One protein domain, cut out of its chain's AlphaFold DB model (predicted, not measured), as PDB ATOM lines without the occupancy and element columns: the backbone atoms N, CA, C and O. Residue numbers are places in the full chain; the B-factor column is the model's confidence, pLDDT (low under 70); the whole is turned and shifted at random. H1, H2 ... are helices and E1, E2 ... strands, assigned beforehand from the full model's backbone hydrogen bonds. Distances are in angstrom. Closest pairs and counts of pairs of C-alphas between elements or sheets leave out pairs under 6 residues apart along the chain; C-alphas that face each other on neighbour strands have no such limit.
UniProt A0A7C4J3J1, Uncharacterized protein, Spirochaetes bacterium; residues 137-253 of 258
ATOM      1  N   VAL A 137      12.383 -46.427 -85.560       70.69
ATOM      2  CA  VAL A 137      13.524 -45.662 -85.065       70.69
ATOM      3  C   VAL A 137      13.046 -44.825 -83.892       70.69
ATOM      4  O   VAL A 137      12.186 -43.960 -84.050       70.69
ATOM      5  N   ARG A 138      13.592 -45.090 -82.707       72.88
ATOM      6  CA  ARG A 138      13.402 -44.261 -81.514       72.88
ATOM      7  C   ARG A 138      14.561 -43.287 -81.415       72.88
ATOM      8  O   ARG A 138      15.707 -43.723 -81.423       72.88
ATOM      9  N   ILE A 139      14.255 -42.005 -81.264       81.19
ATOM     10  CA  ILE A 139      15.238 -40.943 -81.052       81.19
ATOM     11  C   ILE A 139      15.013 -40.346 -79.672       81.19
ATOM     12  O   ILE A 139      13.912 -39.909 -79.353       81.19
ATOM     13  N   GLN A 140      16.057 -40.350 -78.856       80.88
ATOM     14  CA  GLN A 140      16.107 -39.685 -77.567       80.88
ATOM     15  C   GLN A 140      16.991 -38.450 -77.685       80.88
ATOM     16  O   GLN A 140      18.172 -38.562 -78.016       80.88
ATOM     17  N   TYR A 141      16.422 -37.290 -77.388       83.19
ATOM     18  CA  TYR A 141      17.140 -36.020 -77.376       83.19
ATOM     19  C   TYR A 141      17.714 -35.749 -75.982       83.19
ATOM     20  O   TYR A 141      17.035 -35.974 -74.981       83.19
ATOM     21  N   ILE A 142      18.957 -35.269 -75.914       83.88
ATOM     22  CA  ILE A 142      19.635 -34.899 -74.667       83.88
ATOM     23  C   ILE A 142      19.956 -33.410 -74.724       83.88
ATOM     24  O   ILE A 142      20.691 -32.975 -75.611       83.88
ATOM     25  N   TYR A 143      19.418 -32.645 -73.775       83.81
ATOM     26  CA  TYR A 143      19.651 -31.208 -73.677       83.81
ATOM     27  C   TYR A 143      20.497 -30.863 -72.446       83.81
ATOM     28  O   TYR A 143      20.270 -31.386 -71.355       83.81
ATOM     29  N   THR A 144      21.446 -29.948 -72.622       83.25
ATOM     30  CA  THR A 144      22.240 -29.322 -71.558       83.25
ATOM     31  C   THR A 144      22.167 -27.817 -71.758       83.25
ATOM     32  O   THR A 144      22.389 -27.342 -72.868       83.25
ATOM     33  N   ASP A 145      21.808 -27.065 -70.717       82.50
ATOM     34  CA  ASP A 145      21.681 -25.602 -70.772       82.50
ATOM     35  C   ASP A 145      20.846 -25.101 -71.966       82.50
ATOM     36  O   ASP A 145      21.183 -24.123 -72.632       82.50
ATOM     37  N   LYS A 146      19.723 -25.785 -72.237       78.56
ATOM     38  CA  LYS A 146      18.796 -25.520 -73.360       78.56
ATOM     39  C   LYS A 146      19.375 -25.772 -74.763       78.56
ATOM     40  O   LYS A 146      18.697 -25.492 -75.751       78.56
ATOM     41  N   LEU A 147      20.581 -26.326 -74.879       83.06
ATOM     42  CA  LEU A 147      21.180 -26.760 -76.141       83.06
ATOM     43  C   LEU A 147      21.082 -28.277 -76.284       83.06
ATOM     44  O   LEU A 147      21.299 -29.013 -75.328       83.06
ATOM     45  N   LEU A 148      20.774 -28.753 -77.490       86.06
ATOM     46  CA  LEU A 148      20.773 -30.182 -77.798       86.06
ATOM     47  C   LEU A 148      22.220 -30.683 -77.866       86.06
ATOM     48  O   LEU A 148      22.892 -30.428 -78.863       86.06
ATOM     49  N   THR A 149      22.692 -31.389 -76.848       90.56
ATOM     50  CA  THR A 149      24.080 -31.864 -76.727       90.56
ATOM     51  C   THR A 149      24.254 -33.331 -77.098       90.56
ATOM     52  O   THR A 149      25.381 -33.773 -77.319       90.56
ATOM     53  N   GLY A 150      23.167 -34.092 -77.238       90.94
ATOM     54  CA  GLY A 150      23.263 -35.482 -77.667       90.94
ATOM     55  C   GLY A 150      21.987 -36.062 -78.260       90.94
ATOM     56  O   GLY A 150      20.885 -35.542 -78.073       90.94
ATOM     57  N   LEU A 151      22.161 -37.168 -78.983       90.81
ATOM     58  CA  LEU A 151      21.090 -37.980 -79.560       90.81
ATOM     59  C   LEU A 151      21.387 -39.456 -79.295       90.81
ATOM     60  O   LEU A 151      22.480 -39.916 -79.609       90.81
ATOM     61  N   ASN A 152      20.406 -40.214 -78.804       88.44
ATOM     62  CA  ASN A 152      20.454 -41.676 -78.860       88.44
ATOM     63  C   ASN A 152      19.385 -42.169 -79.831       88.44
ATOM     64  O   ASN A 152      18.194 -41.965 -79.606       88.44
ATOM     65  N   ILE A 153      19.808 -42.823 -80.904       87.12
ATOM     66  CA  ILE A 153      18.946 -43.312 -81.976       87.12
ATOM     67  C   ILE A 153      19.016 -44.840 -81.965       87.12
ATOM     68  O   ILE A 153      20.082 -45.431 -82.126       87.12
ATOM     69  N   THR A 154      17.884 -45.506 -81.766       81.88
ATOM     70  CA  THR A 154      17.816 -46.972 -81.702       81.88
ATOM     71  C   THR A 154      16.809 -47.516 -82.694       81.88
ATOM     72  O   THR A 154      15.663 -47.065 -82.716       81.88
ATOM     73  N   GLY A 155      17.237 -48.508 -83.472       72.12
ATOM     74  CA  GLY A 155      16.394 -49.233 -84.411       72.12
ATOM     75  C   GLY A 155      15.539 -50.314 -83.753       72.12
ATOM     76  O   GLY A 155      15.822 -50.776 -82.642       72.12
ATOM     77  N   ASP A 156      14.517 -50.759 -84.476       66.56
ATOM     78  CA  ASP A 156      13.576 -51.789 -84.046       66.56
ATOM     79  C   ASP A 156      14.273 -53.085 -83.647       66.56
ATOM     80  O   ASP A 156      15.290 -53.451 -84.240       66.56
ATOM     81  N   ALA A 157      13.739 -53.769 -82.630       60.06
ATOM     82  CA  ALA A 157      14.351 -54.955 -82.014       60.06
ATOM     83  C   ALA A 157      15.841 -54.774 -81.635       60.06
ATOM     84  O   ALA A 157      16.575 -55.749 -81.495       60.06
ATOM     85  N   SER A 158      16.293 -53.527 -81.448       63.72
ATOM     86  CA  SER A 158      17.707 -53.167 -81.300       63.72
ATOM     87  C   SER A 158      18.580 -53.576 -82.498       63.72
ATOM     88  O   SER A 158      19.743 -53.911 -82.332       63.72
ATOM     89  N   SER A 159      18.057 -53.527 -83.721       76.94
ATOM     90  CA  SER A 159      18.824 -53.777 -84.955       76.94
ATOM     91  C   SER A 159      20.050 -52.867 -85.099       76.94
ATOM     92  O   SER A 159      21.059 -53.263 -85.678       76.94
ATOM     93  N   PHE A 160      19.995 -51.664 -84.531       84.94
ATOM     94  CA  PHE A 160      21.137 -50.771 -84.402       84.94
ATOM     95  C   PHE A 160      20.984 -49.832 -83.203       84.94
ATOM     96  O   PHE A 160      19.881 -49.609 -82.693       84.94
ATOM     97  N   LYS A 161      22.110 -49.274 -82.764       90.69
ATOM     98  CA  LYS A 161      22.214 -48.240 -81.734       90.69
ATOM     99  C   LYS A 161      23.211 -47.198 -82.214       90.69
ATOM    100  O   LYS A 161      24.335 -47.555 -82.549       90.69
ATOM    101  N   ILE A 162      22.809 -45.939 -82.236       92.94
ATOM    102  CA  ILE A 162      23.655 -44.811 -82.609       92.94
ATOM    103  C   ILE A 162      23.613 -43.828 -81.448       92.94
ATOM    104  O   ILE A 162      22.537 -43.403 -81.034       92.94
ATOM    105  N   SER A 163      24.779 -43.495 -80.910       94.62
ATOM    106  CA  SER A 163      24.936 -42.440 -79.911       94.62
ATOM    107  C   SER A 163      25.670 -41.281 -80.562       94.62
ATOM    108  O   SER A 163      26.702 -41.482 -81.204       94.62
ATOM    109  N   CYS A 164      25.136 -40.075 -80.411       95.00
ATOM    110  CA  CYS A 164      25.737 -38.867 -80.945       95.00
ATOM    111  C   CYS A 164      25.987 -37.854 -79.838       95.00
ATOM    112  O   CYS A 164      25.116 -37.623 -79.001       95.00
ATOM    113  N   THR A 165      27.146 -37.202 -79.893       95.50
ATOM    114  CA  THR A 165      27.456 -36.013 -79.089       95.50
ATOM    115  C   THR A 165      27.578 -34.821 -80.022       95.50
ATOM    116  O   THR A 165      28.281 -34.903 -81.027       95.50
ATOM    117  N   ILE A 166      26.882 -33.734 -79.706       93.88
ATOM    118  CA  ILE A 166      26.801 -32.527 -80.527       93.88
ATOM    119  C   ILE A 166      27.550 -31.406 -79.818       93.88
ATOM    120  O   ILE A 166      27.228 -31.053 -78.683       93.88
ATOM    121  N   SER A 167      28.530 -30.829 -80.508       93.12
ATOM    122  CA  SER A 167      29.269 -29.661 -80.044       93.12
ATOM    123  C   SER A 167      28.840 -28.411 -80.809       93.12
ATOM    124  O   SER A 167      28.378 -28.483 -81.952       93.12
ATOM    125  N   TYR A 168      29.001 -27.252 -80.172       91.31
ATOM    126  CA  TYR A 168      28.629 -25.967 -80.750       91.31
ATOM    127  C   TYR A 168      29.814 -25.010 -80.765       91.31
ATOM    128  O   TYR A 168      30.598 -24.946 -79.818       91.31
ATOM    129  N   ARG A 169      29.882 -24.189 -81.812       89.25
ATOM    130  CA  ARG A 169      30.783 -23.044 -81.934       89.25
ATOM    131  C   ARG A 169      29.968 -21.860 -82.430       89.25
ATOM    132  O   ARG A 169      29.261 -21.968 -83.424       89.25
ATOM    133  N   LYS A 170      30.051 -20.720 -81.731       87.06
ATOM    134  CA  LYS A 170      29.289 -19.498 -82.069       87.06
ATOM    135  C   LYS A 170      27.778 -19.765 -82.263       87.06
ATOM    136  O   LYS A 170      27.183 -19.276 -83.216       87.06
ATOM    137  N   ASN A 171      27.166 -20.547 -81.367       81.06
ATOM    138  CA  ASN A 171      25.743 -20.940 -81.392       81.06
ATOM    139  C   ASN A 171      25.283 -21.779 -82.606       81.06
ATOM    140  O   ASN A 171      24.085 -22.009 -82.762       81.06
ATOM    141  N   ALA A 172      26.203 -22.287 -83.428       87.25
ATOM    142  CA  ALA A 172      25.923 -23.255 -84.486       87.25
ATOM    143  C   ALA A 172      26.553 -24.613 -84.146       87.25
ATOM    144  O   ALA A 172      27.526 -24.665 -83.394       87.25
ATOM    145  N   ILE A 173      25.995 -25.704 -84.680       89.88
ATOM    146  CA  ILE A 173      26.588 -27.043 -84.540       89.88
ATOM    147  C   ILE A 173      27.938 -27.045 -85.270       89.88
ATOM    148  O   ILE A 173      27.968 -26.757 -86.462       89.88
ATOM    149  N   ASP A 174      29.017 -27.361 -84.550       92.44
ATOM    150  CA  ASP A 174      30.399 -27.415 -85.061       92.44
ATOM    151  C   ASP A 174      30.773 -28.854 -85.426       92.44
ATOM    152  O   ASP A 174      31.233 -29.152 -86.528       92.44
ATOM    153  N   THR A 175      30.528 -29.791 -84.508       94.31
ATOM    154  CA  THR A 175      30.813 -31.207 -84.741       94.31
ATOM    155  C   THR A 175      29.736 -32.115 -84.173       94.31
ATOM    156  O   THR A 175      29.039 -31.782 -83.212       94.31
ATOM    157  N   ILE A 176      29.624 -33.296 -84.775       95.06
ATOM    158  CA  ILE A 176      28.833 -34.404 -84.259       95.06
ATOM    159  C   ILE A 176      29.727 -35.638 -84.209       95.06
ATOM    160  O   ILE A 176      30.117 -36.173 -85.247       95.06
ATOM    161  N   THR A 177      30.045 -36.098 -83.006       96.31
ATOM    162  CA  THR A 177      30.693 -37.397 -82.804       96.31
ATOM    163  C   THR A 177      29.630 -38.484 -82.860       96.31
ATOM    164  O   THR A 177      28.569 -38.329 -82.259       96.31
ATOM    165  N   ILE A 178      29.900 -39.561 -83.591       96.00
ATOM    166  CA  ILE A 178      28.974 -40.650 -83.897       96.00
ATOM    167  C   ILE A 178      29.610 -41.967 -83.446       96.00
ATOM    168  O   ILE A 178      30.725 -42.286 -83.854       96.00
ATOM    169  N   ASP A 179      28.883 -42.745 -82.647       95.69
ATOM    170  CA  ASP A 179      29.171 -44.154 -82.357       95.69
ATOM    171  C   ASP A 179      27.945 -44.993 -82.737       95.69
ATOM    172  O   ASP A 179      26.932 -45.008 -82.036       95.69
ATOM    173  N   GLU A 180      28.031 -45.660 -83.882       93.69
ATOM    174  CA  GLU A 180      27.021 -46.559 -84.417       93.69
ATOM    175  C   GLU A 180      27.448 -48.017 -84.277       93.69
ATOM    176  O   GLU A 180      28.480 -48.451 -84.794       93.69
ATOM    177  N   LYS A 181      26.552 -48.820 -83.709       92.25
ATOM    178  CA  LYS A 181      26.667 -50.273 -83.644       92.25
ATOM    179  C   LYS A 181      25.454 -50.915 -84.288       92.25
ATOM    180  O   LYS A 181      24.318 -50.555 -83.976       92.25
ATOM    181  N   ARG A 182      25.680 -51.903 -85.149       88.88
ATOM    182  CA  ARG A 182      24.622 -52.676 -85.809       88.88
ATOM    183  C   ARG A 182      24.618 -54.099 -85.288       88.88
ATOM    184  O   ARG A 182      25.669 -54.683 -85.046       88.88
ATOM    185  N   TYR A 183      23.432 -54.643 -85.077       84.38
ATOM    186  CA  TYR A 183      23.274 -56.028 -84.674       84.38
ATOM    187  C   TYR A 183      23.480 -56.936 -85.885       84.38
ATOM    188  O   TYR A 183      22.746 -56.853 -86.871       84.38
ATOM    189  N   ASN A 184      24.470 -57.816 -85.806       81.31
ATOM    190  CA  ASN A 184      24.732 -58.821 -86.819       81.31
ATOM    191  C   ASN A 184      23.951 -60.096 -86.474       81.31
ATOM    192  O   ASN A 184      24.142 -60.727 -85.430       81.31
ATOM    193  N   THR A 185      23.038 -60.491 -87.362       78.50
ATOM    194  CA  THR A 185      22.161 -61.652 -87.155       78.50
ATOM    195  C   THR A 185      22.892 -62.985 -87.206       78.50
ATOM    196  O   THR A 185      22.383 -63.957 -86.641       78.50
ATOM    197  N   THR A 186      24.049 -63.039 -87.867       80.19
ATOM    198  CA  THR A 186      24.897 -64.228 -87.992       80.19
ATOM    199  C   THR A 186      25.716 -64.428 -86.724       80.19
ATOM    200  O   THR A 186      25.679 -65.504 -86.136       80.19
ATOM    201  N   THR A 187      26.392 -63.379 -86.248       87.56
ATOM    202  CA  THR A 187      27.245 -63.451 -85.048       87.56
ATOM    203  C   THR A 187      26.474 -63.257 -83.740       87.56
ATOM    204  O   THR A 187      27.020 -63.500 -82.664       87.56
ATOM    205  N   LYS A 188      25.197 -62.847 -83.819       80.94
ATOM    206  CA  LYS A 188      24.304 -62.540 -82.685       80.94
ATOM    207  C   LYS A 188      24.862 -61.468 -81.743       80.94
ATOM    208  O   LYS A 188      24.572 -61.472 -80.546       80.94
ATOM    209  N   LYS A 189      25.676 -60.547 -82.262       87.94
ATOM    210  CA  LYS A 189      26.335 -59.486 -81.489       87.94
ATOM    211  C   LYS A 189      26.203 -58.138 -82.183       87.94
ATOM    212  O   LYS A 189      25.938 -58.057 -83.378       87.94
ATOM    213  N   PHE A 190      26.392 -57.075 -81.406       86.94
ATOM    214  CA  PHE A 190      26.581 -55.744 -81.963       86.94
ATOM    215  C   PHE A 190      28.009 -55.588 -82.458       86.94
ATOM    216  O   PHE A 190      28.955 -55.779 -81.697       86.94
ATOM    217  N   GLU A 191      28.135 -55.197 -83.714       90.75
ATOM    218  CA  GLU A 191      29.396 -54.902 -84.374       90.75
ATOM    219  C   GLU A 191      29.470 -53.404 -84.663       90.75
ATOM    220  O   GLU A 191      28.446 -52.741 -84.865       90.75
ATOM    221  N   GLN A 192      30.684 -52.858 -84.627       92.94
ATOM    222  CA  GLN A 192      30.905 -51.447 -84.918       92.94
ATOM    223  C   GLN A 192      30.572 -51.182 -86.390       92.94
ATOM    224  O   GLN A 192      31.150 -51.810 -87.272       92.94
ATOM    225  N   GLY A 193      29.640 -50.262 -86.640       88.12
ATOM    226  CA  GLY A 193      29.300 -49.799 -87.982       88.12
ATOM    227  C   GLY A 193      30.106 -48.559 -88.345       88.12
ATOM    228  O   GLY A 193      31.029 -48.622 -89.149       88.12
ATOM    229  N   LEU A 194      29.768 -47.436 -87.716       91.06
ATOM    230  CA  LEU A 194      30.417 -46.142 -87.916       91.06
ATOM    231  C   LEU A 194      30.951 -45.643 -86.573       91.06
ATOM    232  O   LEU A 194      30.252 -45.726 -85.565       91.06
ATOM    233  N   LYS A 195      32.185 -45.141 -86.532       95.75
ATOM    234  CA  LYS A 195      32.726 -44.457 -85.353       95.75
ATOM    235  C   LYS A 195      33.612 -43.304 -85.776       95.75
ATOM    236  O   LYS A 195      34.560 -43.520 -86.530       95.75
ATOM    237  N   GLY A 196      33.310 -42.093 -85.328       96.00
ATOM    238  CA  GLY A 196      34.100 -40.931 -85.708       96.00
ATOM    239  C   GLY A 196      33.379 -39.609 -85.554       96.00
ATOM    240  O   GLY A 196      32.311 -39.527 -84.955       96.00
ATOM    241  N   THR A 197      33.973 -38.555 -86.104       95.94
ATOM    242  CA  THR A 197      33.486 -37.185 -85.920       95.94
ATOM    243  C   THR A 197      33.181 -36.524 -87.257       95.94
ATOM    244  O   THR A 197      34.050 -36.384 -88.121       95.94
ATOM    245  N   LEU A 198      31.929 -36.095 -87.408       94.38
ATOM    246  CA  LEU A 198      31.441 -35.295 -88.520       94.38
ATOM    247  C   LEU A 198      31.627 -33.812 -88.195       94.38
ATOM    248  O   LEU A 198      31.115 -33.330 -87.188       94.38
ATOM    249  N   TYR A 199      32.339 -33.090 -89.053       94.06
ATOM    250  CA  TYR A 199      32.537 -31.650 -88.930       94.06
ATOM    251  C   TYR A 199      31.517 -30.930 -89.807       94.06
ATOM    252  O   TYR A 199      31.378 -31.244 -90.996       94.06
ATOM    253  N   ILE A 200      30.793 -29.990 -89.208       88.44
ATOM    254  CA  ILE A 200      29.644 -29.314 -89.800       88.44
ATOM    255  C   ILE A 200      29.864 -27.807 -89.718       88.44
ATOM    256  O   ILE A 200      30.174 -27.256 -88.672       88.44
ATOM    257  N   GLU A 201      29.659 -27.139 -90.845       78.62
ATOM    258  CA  GLU A 201      29.585 -25.684 -90.929       78.62
ATOM    259  C   GLU A 201      28.458 -25.376 -91.913       78.62
ATOM    260  O   GLU A 201      28.665 -25.399 -93.128       78.62
ATOM    261  N   GLU A 202      27.238 -25.244 -91.376       71.75
ATOM    262  CA  GLU A 202      25.938 -25.236 -92.084       71.75
ATOM    263  C   GLU A 202      25.585 -26.555 -92.799       71.75
ATOM    264  O   GLU A 202      24.445 -27.011 -92.747       71.75
ATOM    265  N   THR A 203      26.573 -27.214 -93.402       80.19
ATOM    266  CA  THR A 203      26.485 -28.522 -94.058       80.19
ATOM    267  C   THR A 203      27.675 -29.404 -93.656       80.19
ATOM    268  O   THR A 203      28.707 -28.881 -93.219       80.19
ATOM    269  N   PRO A 204      27.568 -30.744 -93.768       84.75
ATOM    270  CA  PRO A 204      28.706 -31.636 -93.553       84.75
ATOM    271  C   PRO A 204      29.892 -31.261 -94.453       84.75
ATOM    272  O   PRO A 204      29.738 -31.206 -95.672       84.75
ATOM    273  N   LYS A 205      31.067 -31.007 -93.860       92.56
ATOM    274  CA  LYS A 205      32.304 -30.626 -94.573       92.56
ATOM    275  C   LYS A 205      33.255 -31.801 -94.755       92.56
ATOM    276  O   LYS A 205      33.862 -31.965 -95.809       92.56
ATOM    277  N   TYR A 206      33.454 -32.571 -93.691       94.31
ATOM    278  CA  TYR A 206      34.255 -33.788 -93.709       94.31
ATOM    279  C   TYR A 206      33.954 -34.655 -92.491       94.31
ATOM    280  O   TYR A 206      33.448 -34.185 -91.474       94.31
ATOM    281  N   TYR A 207      34.325 -35.922 -92.592       95.31
ATOM    282  CA  TYR A 207      34.217 -36.908 -91.532       95.31
ATOM    283  C   TYR A 207      35.599 -37.493 -91.248       95.31
ATOM    284  O   TYR A 207      36.362 -37.770 -92.175       95.31
ATOM    285  N   VAL A 208      35.934 -37.643 -89.971       96.44
ATOM    286  CA  VAL A 208      37.135 -38.354 -89.528       96.44
ATOM    287  C   VAL A 208      36.685 -39.682 -88.951       96.44
ATOM    288  O   VAL A 208      36.017 -39.706 -87.921       96.44
ATOM    289  N   ASP A 209      37.031 -40.764 -89.640       93.75
ATOM    290  CA  ASP A 209      36.772 -42.129 -89.204       93.75
ATOM    291  C   ASP A 209      37.787 -42.517 -88.127       93.75
ATOM    292  O   ASP A 209      38.988 -42.554 -88.380       93.75
ATOM    293  N   GLU A 210      37.313 -42.803 -86.920       93.06
ATOM    294  CA  GLU A 210      38.165 -43.223 -85.807       93.06
ATOM    295  C   GLU A 210      38.587 -44.690 -85.906       93.06
ATOM    296  O   GLU A 210      39.574 -45.077 -85.284       93.06
ATOM    297  N   VAL A 211      37.869 -45.515 -86.673       88.12
ATOM    298  CA  VAL A 211      38.224 -46.927 -86.874       88.12
ATOM    299  C   VAL A 211      39.412 -47.040 -87.821       88.12
ATOM    300  O   VAL A 211      40.329 -47.819 -87.576       88.12
ATOM    301  N   THR A 212      39.403 -46.261 -88.903       89.19
ATOM    302  CA  THR A 212      40.433 -46.334 -89.954       89.19
ATOM    303  C   THR A 212      41.450 -45.194 -89.906       89.19
ATOM    304  O   THR A 212      42.456 -45.250 -90.609       89.19
ATOM    305  N   GLY A 213      41.193 -44.134 -89.135       89.69
ATOM    306  CA  GLY A 213      41.973 -42.890 -89.148       89.69
ATOM    307  C   GLY A 213      41.771 -42.041 -90.411       89.69
ATOM    308  O   GLY A 213      42.443 -41.024 -90.592       89.69
ATOM    309  N   SER A 214      40.870 -42.446 -91.311       92.62
ATOM    310  CA  SER A 214      40.708 -41.816 -92.622       92.62
ATOM    311  C   SER A 214      39.886 -40.533 -92.554       92.62
ATOM    312  O   SER A 214      38.871 -40.445 -91.861       92.62
ATOM    313  N   LYS A 215      40.279 -39.539 -93.358       95.25
ATOM    314  CA  LYS A 215      39.516 -38.301 -93.550       95.25
ATOM    315  C   LYS A 215      38.708 -38.364 -94.845       95.25
ATOM    316  O   LYS A 215      39.273 -38.366 -95.935       95.25
ATOM    317  N   ILE A 216      37.385 -38.349 -94.726       93.44
ATOM    318  CA  ILE A 216      36.440 -38.398 -95.845       93.44
ATOM    319  C   ILE A 216      35.932 -36.981 -96.119       93.44
ATOM    320  O   ILE A 216      35.347 -36.357 -95.241       93.44
ATOM    321  N   LYS A 217      36.161 -36.470 -97.333       94.75
ATOM    322  CA  LYS A 217      35.693 -35.145 -97.795       94.75
ATOM    323  C   LYS A 217      34.687 -35.220 -98.950       94.75
ATOM    324  O   LYS A 217      34.260 -34.195 -99.462       94.75
ATOM    325  N   ASP A 218      34.377 -36.430 -99.400       93.31
ATOM    326  CA  ASP A 218      33.467 -36.668-100.516       93.31
ATOM    327  C   ASP A 218      32.024 -36.356-100.102       93.31
ATOM    328  O   ASP A 218      31.499 -36.970 -99.169       93.31
ATOM    329  N   GLN A 219      31.396 -35.389-100.770       88.69
ATOM    330  CA  GLN A 219      30.122 -34.829-100.317       88.69
ATOM    331  C   GLN A 219      28.965 -35.830-100.394       88.69
ATOM    332  O   GLN A 219      28.096 -35.831 -99.516       88.69
ATOM    333  N   ASP A 220      28.971 -36.716-101.386       87.94
ATOM    334  CA  ASP A 220      27.941 -37.744-101.545       87.94
ATOM    335  C   ASP A 220      28.036 -38.781-100.424       87.94
ATOM    336  O   ASP A 220      27.029 -39.141 -99.805       87.94
ATOM    337  N   LYS A 221      29.256 -39.203-100.070       88.94
ATOM    338  CA  LYS A 221      29.495 -40.077 -98.913       88.94
ATOM    339  C   LYS A 221      29.097 -39.409 -97.603       88.94
ATOM    340  O   LYS A 221      28.457 -40.062 -96.781       88.94
ATOM    341  N   LEU A 222      29.430 -38.133 -97.409       89.81
ATOM    342  CA  LEU A 222      29.057 -37.392 -96.198       89.81
ATOM    343  C   LEU A 222      27.538 -37.273 -96.060       89.81
ATOM    344  O   LEU A 222      26.991 -37.559 -94.996       89.81
ATOM    345  N   THR A 223      26.851 -36.928 -97.148       82.56
ATOM    346  CA  THR A 223      25.385 -36.852 -97.188       82.56
ATOM    347  C   THR A 223      24.764 -38.220 -96.918       82.56
ATOM    348  O   THR A 223      23.830 -38.337 -96.127       82.56
ATOM    349  N   SER A 224      25.321 -39.284 -97.504       82.12
ATOM    350  CA  SER A 224      24.877 -40.655 -97.250       82.12
ATOM    351  C   SER A 224      25.037 -41.050 -95.781       82.12
ATOM    352  O   SER A 224      24.099 -41.594 -95.206       82.12
ATOM    353  N   MET A 225      26.175 -40.750 -95.143       85.62
ATOM    354  CA  MET A 225      26.387 -41.020 -93.712       85.62
ATOM    355  C   MET A 225      25.399 -40.246 -92.844       85.62
ATOM    356  O   MET A 225      24.774 -40.818 -91.954       85.62
ATOM    357  N   TYR A 226      25.226 -38.956 -93.123       81.31
ATOM    358  CA  TYR A 226      24.362 -38.076 -92.344       81.31
ATOM    359  C   TYR A 226      22.881 -38.481 -92.418       81.31
ATOM    360  O   TYR A 226      22.162 -38.411 -91.418       81.31
ATOM    361  N   SER A 227      22.449 -38.994 -93.572       76.06
ATOM    362  CA  SER A 227      21.115 -39.571 -93.762       76.06
ATOM    363  C   SER A 227      20.987 -40.974 -93.152       76.06
ATOM    364  O   SER A 227      20.028 -41.240 -92.434       76.06
ATOM    365  N   LYS A 228      21.959 -41.876 -93.367       78.88
ATOM    366  CA  LYS A 228      21.927 -43.267 -92.855       78.88
ATOM    367  C   LYS A 228      21.959 -43.366 -91.334       78.88
ATOM    368  O   LYS A 228      21.462 -44.341 -90.775       78.88
ATOM    369  N   THR A 229      22.564 -42.381 -90.681       83.50
ATOM    370  CA  THR A 229      22.620 -42.287 -89.219       83.50
ATOM    371  C   THR A 229      21.361 -41.658 -88.621       83.50
ATOM    372  O   THR A 229      21.249 -41.578 -87.401       83.50
ATOM    373  N   TYR A 230      20.405 -41.225 -89.453       82.00
ATOM    374  CA  TYR A 230      19.169 -40.534 -89.061       82.00
ATOM    375  C   TYR A 230      19.388 -39.207 -88.321       82.00
ATOM    376  O   TYR A 230      18.439 -38.621 -87.801       82.00
ATOM    377  N   ILE A 231      20.622 -38.696 -88.290       85.56
ATOM    378  CA  ILE A 231      20.973 -37.464 -87.579       85.56
ATOM    379  C   ILE A 231      20.314 -36.260 -88.259       85.56
ATOM    380  O   ILE A 231      19.762 -35.401 -87.575       85.56
ATOM    381  N   TYR A 232      20.309 -36.219 -89.596       83.25
ATOM    382  CA  TYR A 232      19.614 -35.170 -90.347       83.25
ATOM    383  C   TYR A 232      18.121 -35.102 -89.992       83.25
ATOM    384  O   TYR A 232      17.595 -34.035 -89.670       83.25
ATOM    385  N   ASP A 233      17.441 -36.252 -89.996       75.94
ATOM    386  CA  ASP A 233      16.023 -36.337 -89.644       75.94
ATOM    387  C   ASP A 233      15.773 -35.937 -88.188       75.94
ATOM    388  O   ASP A 233      14.831 -35.191 -87.910       75.94
ATOM    389  N   ALA A 234      16.635 -36.384 -87.267       81.25
ATOM    390  CA  ALA A 234      16.558 -36.037 -85.854       81.25
ATOM    391  C   ALA A 234      16.634 -34.520 -85.640       81.25
ATOM    392  O   ALA A 234      15.818 -33.951 -84.912       81.25
ATOM    393  N   LEU A 235      17.594 -33.858 -86.293       82.62
ATOM    394  CA  LEU A 235      17.847 -32.428 -86.133       82.62
ATOM    395  C   LEU A 235      16.759 -31.559 -86.762       82.62
ATOM    396  O   LEU A 235      16.393 -30.545 -86.172       82.62
ATOM    397  N   ASN A 236      16.195 -31.965 -87.901       76.56
ATOM    398  CA  ASN A 236      15.101 -31.230 -88.544       76.56
ATOM    399  C   ASN A 236      13.771 -31.340 -87.801       76.56
ATOM    400  O   ASN A 236      12.922 -30.458 -87.916       76.56
ATOM    401  N   LYS A 237      13.564 -32.433 -87.064       67.31
ATOM    402  CA  LYS A 237      12.312 -32.695 -86.344       67.31
ATOM    403  C   LYS A 237      12.358 -32.286 -84.876       67.31
ATOM    404  O   LYS A 237      11.339 -32.407 -84.201       67.31
ATOM    405  N   ARG A 238      13.498 -31.768 -84.394       69.62
ATOM    406  CA  ARG A 238      13.645 -31.308 -83.009       69.62
ATOM    407  C   ARG A 238      12.537 -30.304 -82.676       69.62
ATOM    408  O   ARG A 238      12.422 -29.247 -83.299       69.62
ATOM    409  N   LYS A 239      11.716 -30.624 -81.680       58.03
ATOM    410  CA  LYS A 239      10.807 -29.655 -81.073       58.03
ATOM    411  C   LYS A 239      11.550 -29.016 -79.912       58.03
ATOM    412  O   LYS A 239      11.895 -29.700 -78.956       58.03
ATOM    413  N   LEU A 240      11.822 -27.716 -80.012       48.94
ATOM    414  CA  LEU A 240      12.272 -26.945 -78.859       48.94
ATOM    415  C   LEU A 240      11.076 -26.804 -77.917       48.94
ATOM    416  O   LEU A 240      10.189 -25.987 -78.157       48.94
ATOM    417  N   ILE A 241      11.037 -27.633 -76.881       50.72
ATOM    418  CA  ILE A 241      10.153 -27.435 -75.735       50.72
ATOM    419  C   ILE A 241      11.022 -26.869 -74.607       50.72
ATOM    420  O   ILE A 241      12.220 -27.146 -74.525       50.72
ATOM    421  N   GLN A 242      10.462 -25.965 -73.808       41.94
ATOM    422  CA  GLN A 242      11.182 -25.327 -72.709       41.94
ATOM    423  C   GLN A 242      11.587 -26.375 -71.659       41.94
ATOM    424  O   GLN A 242      10.717 -26.925 -71.001       41.94
ATOM    425  N   GLY A 243      12.889 -26.599 -71.445       45.78
ATOM    426  CA  GLY A 243      13.393 -27.383 -70.308       45.78
ATOM    427  C   GLY A 243      14.591 -28.284 -70.622       45.78
ATOM    428  O   GLY A 243      14.997 -28.432 -71.771       45.78
ATOM    429  N   ASN A 244      15.160 -28.892 -69.574       45.38
ATOM    430  CA  ASN A 244      16.121 -30.000 -69.663       45.38
ATOM    431  C   ASN A 244      15.346 -31.320 -69.842       45.38
ATOM    432  O   ASN A 244      15.311 -32.160 -68.945       45.38
ATOM    433  N   GLU A 245      14.645 -31.466 -70.964       43.47
ATOM    434  CA  GLU A 245      13.748 -32.599 -71.203       43.47
ATOM    435  C   GLU A 245      14.423 -33.674 -72.058       43.47
ATOM    436  O   GLU A 245      15.108 -33.375 -73.031       43.47
ATOM    437  N   GLN A 246      14.196 -34.946 -71.736       48.72
ATOM    438  CA  GLN A 246      14.452 -36.025 -72.685       48.72
ATOM    439  C   GLN A 246      13.191 -36.250 -73.511       48.72
ATOM    440  O   GLN A 246      12.186 -36.736 -72.996       48.72
ATOM    441  N   ILE A 247      13.247 -35.912 -74.796       50.06
ATOM    442  CA  ILE A 247      12.136 -36.139 -75.726       50.06
ATOM    443  C   ILE A 247      12.366 -37.477 -76.426       50.06
ATOM    444  O   ILE A 247      13.485 -37.766 -76.849       50.06
ATOM    445  N   LEU A 248      11.319 -38.296 -76.522       46.56
ATOM    446  CA  LEU A 248      11.316 -39.549 -77.270       46.56
ATOM    447  C   LEU A 248      10.429 -39.395 -78.499       46.56
ATOM    448  O   LEU A 248       9.209 -39.355 -78.367       46.56
ATOM    449  N   ASP A 249      11.047 -39.350 -79.674       49.62
ATOM    450  CA  ASP A 249      10.329 -39.373 -80.945       49.62
ATOM    451  C   ASP A 249      10.439 -40.747 -81.609       49.62
ATOM    452  O   ASP A 249      11.463 -41.435 -81.519       49.62
ATOM    453  N   TYR A 250       9.363 -41.142 -82.287       49.72
ATOM    454  CA  TYR A 250       9.240 -42.423 -82.972       49.72
ATOM    455  C   TYR A 250       9.014 -42.196 -84.462       49.72
ATOM    456  O   TYR A 250       8.115 -41.449 -84.853       49.72
ATOM    457  N   PHE A 251       9.816 -42.860 -85.295       53.12
ATOM    458  CA  PHE A 251       9.734 -42.742 -86.747       53.12
ATOM    459  C   PHE A 251       9.527 -44.086 -87.425       53.12
ATOM    460  O   PHE A 251       9.961 -45.135 -86.946       53.12
ATOM    461  N   LEU A 252       8.864 -43.997 -88.574       42.34
ATOM    462  CA  LEU A 252       8.583 -45.088 -89.486       42.34
ATOM    463  C   LEU A 252       9.205 -44.726 -90.819       42.34
ATOM    464  O   LEU A 252       9.035 -43.603 -91.298       42.34
ATOM    465  N   LEU A 253       9.915 -45.677 -91.402       44.34
ATOM    466  CA  LEU A 253      10.450 -45.542 -92.744       44.34
ATOM    467  C   LEU A 253       9.484 -46.203 -93.719       44.34
ATOM    468  O   LEU A 253       9.220 -47.398 -93.619       44.34
TER     469      LEU A 253
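What this domain is: This is residues 137 to 253 of the 258 residues of an uncharacterized protein of Spirochaetes bacterium (UniProt A0A7C4J3J1). One long, twisted sheet of seven strands makes a curved wall, and two short helices, H1 and H2, fill the hollow on one of its faces; the other face bears no named helix. H1 packs mainly on E6 at one edge of the sheet, while H2 packs on E1 and E2 towards the other. The printed part has 117 residues and runs E1 to E6, then H1, H2 and E7; the order across the sheet is E6, E5, E4, E3, E2, E1, E7, antiparallel throughout. The class is mixed, helices and strands, and the whole is compact, with a radius of gyration of the C-alphas of 14.4 A and spans of 44 by 33 by 22 A.

Where its parts are: Start at C-alpha 137, at (13.524, -45.662, -85.065), where E1, residues 137 to 144, begins. E2 follows with residues 147 to 155 and E3 with 160 to 169, 29.5 A long. Next come the two longest strands, E4, residues 172 to 184, 35.7 A, and E5, residues 189 to 201, 35.2 A; E4 bends by 51 degrees at residue 175. E6 is residues 203 to 209, 17.7 A. Find C-alpha 219 at (30.122, -34.829, -100.317): there H1 begins, and it runs to residue 228, 13.9 A. H2 is residues 231 to 237, 10.0 A. E7, residues 248 to 252, ends at C-alpha 252, (8.583, -45.088, -89.486).

How they stand to each other: E1 to E6 form a meander, each strand the antiparallel neighbour of the one before, and each successive two are a hairpin. Look at N 140 and O 152 between E1 and E2, 2.8 A; N 153 and O 162 between E2 and E3, 2.8 A; N 163 and O 179 between E3 and E4, 2.9 A; N 178 and O 196 between E4 and E5, 2.8 A; and N 199 and O 206 between E5 and E6, 2.9 A. E7 is the neighbour of E1, with N 139 and O 249 at 2.9 A; E6 and E7 are the edge strands. Residues 207 to 208 of E6 also pair with 215 to 216, antiparallel. H1 and H2 are on the same face of the sheet, in two layers, helices on one face of a sheet. The closest C-alphas of H1 and E6 are those of Leu 222 and Pro 204, 6.3 A; those of H2 and E1 are Ala 234 and Ile 139, 7.0 A. H1 and H2 are close but not clearly touching, Tyr 226 and Tyr 232 having the closest C-alphas at 5.9 A, with a steep tilt of 65 degrees, the same way. In both helices every O i to N i+4 pair is within hydrogen-bond range.

The domain as a whole: The C-alphas farthest apart are those of Lys 170 and Thr 186, 45.3 A. The printed part has no cut, and no link is long. The mean pLDDT of the printed part is 81.3; it is under 70 at residues 156 to 158 and 237 to 253, and E7 has a mean of 48.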